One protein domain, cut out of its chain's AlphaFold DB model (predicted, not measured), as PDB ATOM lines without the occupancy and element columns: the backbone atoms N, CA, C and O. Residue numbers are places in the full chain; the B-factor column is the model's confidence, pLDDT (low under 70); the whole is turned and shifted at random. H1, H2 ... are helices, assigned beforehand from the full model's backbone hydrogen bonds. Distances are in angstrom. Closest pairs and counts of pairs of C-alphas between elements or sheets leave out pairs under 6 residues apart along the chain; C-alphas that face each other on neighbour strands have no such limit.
ATOM      1  N   THR A   7      73.758 191.235 154.680       70.19
ATOM      2  CA  THR A   7      73.988 189.806 154.960       70.19
ATOM      3  C   THR A   7      75.127 189.203 154.131       70.19
ATOM      4  O   THR A   7      75.809 188.281 154.587       70.19
ATOM      5  N   ALA A   8      75.367 189.712 152.918       74.88
ATOM      6  CA  ALA A   8      76.463 189.261 152.064       74.88
ATOM      7  C   ALA A   8      77.828 189.752 152.579       74.88
ATOM      8  O   ALA A   8      78.806 188.997 152.560       74.88
ATOM      9  N   ILE A   9      77.885 190.983 153.099       78.81
ATOM     10  CA  ILE A   9      79.102 191.577 153.666       78.81
ATOM     11  C   ILE A   9      79.535 190.820 154.928       78.81
ATOM     12  O   ILE A   9      80.715 190.475 155.065       78.81
ATOM     13  N   ASP A  10      78.591 190.474 155.809       80.12
ATOM     14  CA  ASP A  10      78.889 189.710 157.027       80.12
ATOM     15  C   ASP A  10      79.382 188.292 156.727       80.12
ATOM     16  O   ASP A  10      80.370 187.827 157.312       80.12
ATOM     17  N   LYS A  11      78.760 187.614 155.755       77.62
ATOM     18  CA  LYS A  11      79.215 186.295 155.291       77.62
ATOM     19  C   LYS A  11      80.632 186.366 154.725       77.62
ATOM     20  O   LYS A  11      81.480 185.559 155.110       77.62
ATOM     21  N   TYR A  12      80.925 187.355 153.882       84.38
ATOM     22  CA  TYR A  12      82.266 187.555 153.331       84.38
ATOM     23  C   TYR A  12      83.312 187.806 154.429       84.38
ATOM     24  O   TYR A  12      84.381 187.188 154.430       84.38
ATOM     25  N   LYS A  13      82.994 188.652 155.418       84.81
ATOM     26  CA  LYS A  13      83.889 188.963 156.544       84.81
ATOM     27  C   LYS A  13      84.166 187.728 157.409       84.81
ATOM     28  O   LYS A  13      85.317 187.504 157.797       84.81
ATOM     29  N   LYS A  14      83.152 186.887 157.647       81.12
ATOM     30  CA  LYS A  14      83.273 185.623 158.396       81.12
ATOM     31  C   LYS A  14      84.125 184.593 157.653       81.12
ATOM     32  O   LYS A  14      85.043 184.023 158.241       81.12
ATOM     33  N   VAL A  15      83.898 184.417 156.351       82.25
ATOM     34  CA  VAL A  15      84.690 183.503 155.506       82.25
ATOM     35  C   VAL A  15      86.143 183.972 155.404       82.25
ATOM     36  O   VAL A  15      87.058 183.156 155.484       82.25
ATOM     37  N   LYS A  16      86.386 185.285 155.312       82.50
ATOM     38  CA  LYS A  16      87.741 185.855 155.310       82.50
ATOM     39  C   LYS A  16      88.481 185.599 156.629       82.50
ATOM     40  O   LYS A  16      89.654 185.232 156.595       82.50
ATOM     41  N   ARG A  17      87.803 185.747 157.775       79.88
ATOM     42  CA  ARG A  17      88.355 185.440 159.112       79.88
ATOM     43  C   ARG A  17      88.679 183.951 159.262       79.88
ATOM     44  O   ARG A  17      89.782 183.615 159.682       79.88
ATOM     45  N   ILE A  18      87.776 183.067 158.841       81.69
ATOM     46  CA  ILE A  18      87.995 181.609 158.851       81.69
ATOM     47  C   ILE A  18      89.151 181.208 157.932       81.69
ATOM     48  O   ILE A  18      90.031 180.458 158.344       81.69
ATOM     49  N   LYS A  19      89.225 181.768 156.720       77.12
ATOM     50  CA  LYS A  19      90.319 181.499 155.775       77.12
ATOM     51  C   LYS A  19      91.683 181.965 156.304       77.12
ATOM     52  O   LYS A  19      92.703 181.404 155.918       77.12
ATOM     53  N   TRP A  20      91.711 182.975 157.175       77.69
ATOM     54  CA  TRP A  20      92.927 183.431 157.852       77.69
ATOM     55  C   TRP A  20      93.338 182.499 159.005       77.69
ATOM     56  O   TRP A  20      94.504 182.128 159.087       77.69
ATOM     57  N   LEU A  21      92.389 182.030 159.823       68.50
ATOM     58  CA  LEU A  21      92.661 181.073 160.908       68.50
ATOM     59  C   LEU A  21      93.115 179.699 160.391       68.50
ATOM     60  O   LEU A  21      94.059 179.119 160.918       68.50
ATOM     61  N   VAL A  22      92.512 179.204 159.306       68.62
ATOM     62  CA  VAL A  22      92.915 177.932 158.678       68.62
ATOM     63  C   VAL A  22      94.334 178.011 158.096       68.62
ATOM     64  O   VAL A  22      95.064 177.024 158.103       68.62
ATOM     65  N   ARG A  23      94.774 179.194 157.648       64.75
ATOM     66  CA  ARG A  23      96.147 179.412 157.161       64.75
ATOM     67  C   ARG A  23      97.201 179.391 158.269       64.75
ATOM     68  O   ARG A  23      98.330 179.011 157.985       64.75
ATOM     69  N   LEU A  24      96.838 179.759 159.500       62.09
ATOM     70  CA  LEU A  24      97.728 179.668 160.664       62.09
ATOM     71  C   LEU A  24      97.953 178.218 161.114       62.09
ATOM     72  O   LEU A  24      99.044 177.890 161.564       62.09
ATOM     73  N   LEU A  25      96.953 177.348 160.945       57.25
ATOM     74  CA  LEU A  25      97.053 175.926 161.299       57.25
ATOM     75  C   LEU A  25      97.627 175.044 160.175       57.25
ATOM     76  O   LEU A  25      98.177 173.987 160.454       57.25
ATOM     77  N   GLY A  26      97.496 175.459 158.910       59.03
ATOM     78  CA  GLY A  26      97.880 174.660 157.736       59.03
ATOM     79  C   GLY A  26      99.238 174.993 157.104       59.03
ATOM     80  O   GLY A  26      99.549 174.464 156.039       59.03
ATOM     81  N   GLY A  27     100.026 175.897 157.689       64.38
ATOM     82  CA  GLY A  27     101.363 176.237 157.188       64.38
ATOM     83  C   GLY A  27     102.434 175.259 157.681       64.38
ATOM     84  O   GLY A  27     102.373 174.795 158.816       64.38
ATOM     85  N   SER A  28     103.463 174.999 156.870       58.88
ATOM     86  CA  SER A  28     104.633 174.169 157.229       58.88
ATOM     87  C   SER A  28     105.341 174.624 158.515       58.88
ATOM     88  O   SER A  28     105.946 173.816 159.216       58.88
ATOM     89  N   THR A  29     105.200 175.900 158.881       62.78
ATOM     90  CA  THR A  29     105.672 176.474 160.149       62.78
ATOM     91  C   THR A  29     104.955 175.882 161.369       62.78
ATOM     92  O   THR A  29     105.570 175.723 162.419       62.78
ATOM     93  N   GLY A  30     103.680 175.495 161.234       66.31
ATOM     94  CA  GLY A  30     102.889 174.883 162.305       66.31
ATOM     95  C   GLY A  30     103.382 173.489 162.696       66.31
ATOM     96  O   GLY A  30     103.359 173.149 163.873       66.31
ATOM     97  N   VAL A  31     103.911 172.715 161.740       72.56
ATOM     98  CA  VAL A  31     104.498 171.388 162.005       72.56
ATOM     99  C   VAL A  31     105.783 171.514 162.821       72.56
ATOM    100  O   VAL A  31     105.989 170.753 163.760       72.56
ATOM    101  N   ILE A  32     106.622 172.508 162.514       77.00
ATOM    102  CA  ILE A  32     107.870 172.765 163.250       77.00
ATOM    103  C   ILE A  32     107.562 173.231 164.678       77.00
ATOM    104  O   ILE A  32     108.188 172.769 165.629       77.00
ATOM    105  N   ILE A  33     106.564 174.104 164.840       80.81
ATOM    106  CA  ILE A  33     106.118 174.581 166.154       80.81
ATOM    107  C   ILE A  33     105.509 173.431 166.968       80.81
ATOM    108  O   ILE A  33     105.858 173.268 168.133       80.81
ATOM    109  N   ALA A  34     104.663 172.594 166.363       76.69
ATOM    110  CA  ALA A  34     104.108 171.415 167.024       76.69
ATOM    111  C   ALA A  34     105.211 170.428 167.445       76.69
ATOM    112  O   ALA A  34     105.206 169.973 168.586       76.69
ATOM    113  N   ALA A  35     106.194 170.169 166.573       80.62
ATOM    114  CA  ALA A  35     107.341 169.315 166.880       80.62
ATOM    115  C   ALA A  35     108.186 169.872 168.043       80.62
ATOM    116  O   ALA A  35     108.533 169.140 168.971       80.62
ATOM    117  N   ALA A  36     108.462 171.179 168.048       83.00
ATOM    118  CA  ALA A  36     109.191 171.832 169.133       83.00
ATOM    119  C   ALA A  36     108.429 171.766 170.469       83.00
ATOM    120  O   ALA A  36     109.028 171.466 171.502       83.00
ATOM    121  N   ILE A  37     107.107 171.972 170.452       85.44
ATOM    122  CA  ILE A  37     106.251 171.859 171.643       85.44
ATOM    123  C   ILE A  37     106.251 170.421 172.177       85.44
ATOM    124  O   ILE A  37     106.378 170.220 173.384       85.44
ATOM    125  N   THR A  38     106.174 169.411 171.307       81.75
ATOM    126  CA  THR A  38     106.226 168.006 171.741       81.75
ATOM    127  C   THR A  38     107.564 167.632 172.375       81.75
ATOM    128  O   THR A  38     107.583 166.945 173.393       81.75
ATOM    129  N   ILE A  39     108.682 168.126 171.834       85.31
ATOM    130  CA  ILE A  39     110.018 167.877 172.394       85.31
ATOM    131  C   ILE A  39     110.164 168.562 173.759       85.31
ATOM    132  O   ILE A  39     110.662 167.945 174.698       85.31
ATOM    133  N   LEU A  40     109.675 169.798 173.896       83.88
ATOM    134  CA  LEU A  40     109.676 170.524 175.168       83.88
ATOM    135  C   LEU A  40     108.905 169.762 176.258       83.88
ATOM    136  O   LEU A  40     109.397 169.650 177.378       83.88
ATOM    137  N   LEU A  41     107.737 169.197 175.924       81.12
ATOM    138  CA  LEU A  41     106.928 168.423 176.870       81.12
ATOM    139  C   LEU A  41     107.629 167.140 177.335       81.12
ATOM    140  O   LEU A  41     107.588 166.813 178.523       81.12
ATOM    141  N   ILE A  42     108.316 166.437 176.429       81.31
ATOM    142  CA  ILE A  42     109.081 165.225 176.764       81.31
ATOM    143  C   ILE A  42     110.241 165.568 177.706       81.31
ATOM    144  O   ILE A  42     110.444 164.881 178.705       81.31
ATOM    145  N   VAL A  43     110.964 166.661 177.441       80.94
ATOM    146  CA  VAL A  43     112.065 167.122 178.303       80.94
ATOM    147  C   VAL A  43     111.550 167.561 179.676       80.94
ATOM    148  O   VAL A  43     112.156 167.207 180.685       80.94
ATOM    149  N   SER A  44     110.408 168.255 179.751       72.44
ATOM    150  CA  SER A  44     109.807 168.593 181.049       72.44
ATOM    151  C   SER A  44     109.387 167.353 181.842       72.44
ATOM    152  O   SER A  44     109.598 167.317 183.050       72.44
ATOM    153  N   MET A  45     108.877 166.313 181.173       70.88
ATOM    154  CA  MET A  45     108.523 165.051 181.830       70.88
ATOM    155  C   MET A  45     109.764 164.272 182.285       70.88
ATOM    156  O   MET A  45     109.729 163.638 183.329       70.88
ATOM    157  N   ALA A  46     110.877 164.345 181.549       69.31
ATOM    158  CA  ALA A  46     112.131 163.689 181.924       69.31
ATOM    159  C   ALA A  46     112.810 164.339 183.142       69.31
ATOM    160  O   ALA A  46     113.457 163.647 183.922       69.31
ATOM    161  N   ILE A  47     112.659 165.656 183.318       68.81
ATOM    162  CA  ILE A  47     113.236 166.383 184.460       68.81
ATOM    163  C   ILE A  47     112.358 166.239 185.718       68.81
ATOM    164  O   ILE A  47     112.894 166.222 186.823       68.81
TER     165      ILE A  47
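What this domain is: This is residues 7 to 47 of the 128 residues of a protein of Bacillus thuringiensis subsp. kurstaki (UniProt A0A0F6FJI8). Two long helices, H1 and then H2, meet near their ends in a wide, open V, with a two-residue link at the corner and nothing packed between the arms. The printed part has 41 residues, is all helix and has no named strand. It is extended, with a radius of gyration of the C-alphas of 16.8 A and spans of 54 by 17 by 6 A.

How they stand to each other: Start with H1, residues 7 to 25, and pass the tight link of residues 26 and 27 into H2, residues 28 to 47. The two helices are close but not clearly touching; their closest C-alphas, those of Leu 24 and Gly 30, are 7.2 A apart. Their lines stand at a steep tilt of 52 degrees, and they run the same way. In H1 every O i to N i+4 pair is within hydrogen-bond range; in H2, 15 of 16 are.

Where its parts are: Find C-alpha 7 at (73.988, 189.806, 154.960); from there H1 runs 27.7 A to C-alpha 25 at (97.053, 175.926, 161.299). H2 then runs 29.6 A from C-alpha 28 to C-alpha 47 at (113.236, 166.383, 184.460).

The domain as a whole: The two C-alphas farthest apart, those of Thr 7 and Ile 47, are 54.4 A apart. The printed part has no cut. Look in the B-factor column for pLDDT under 70 at residues 21 to 30 and 46 to 47.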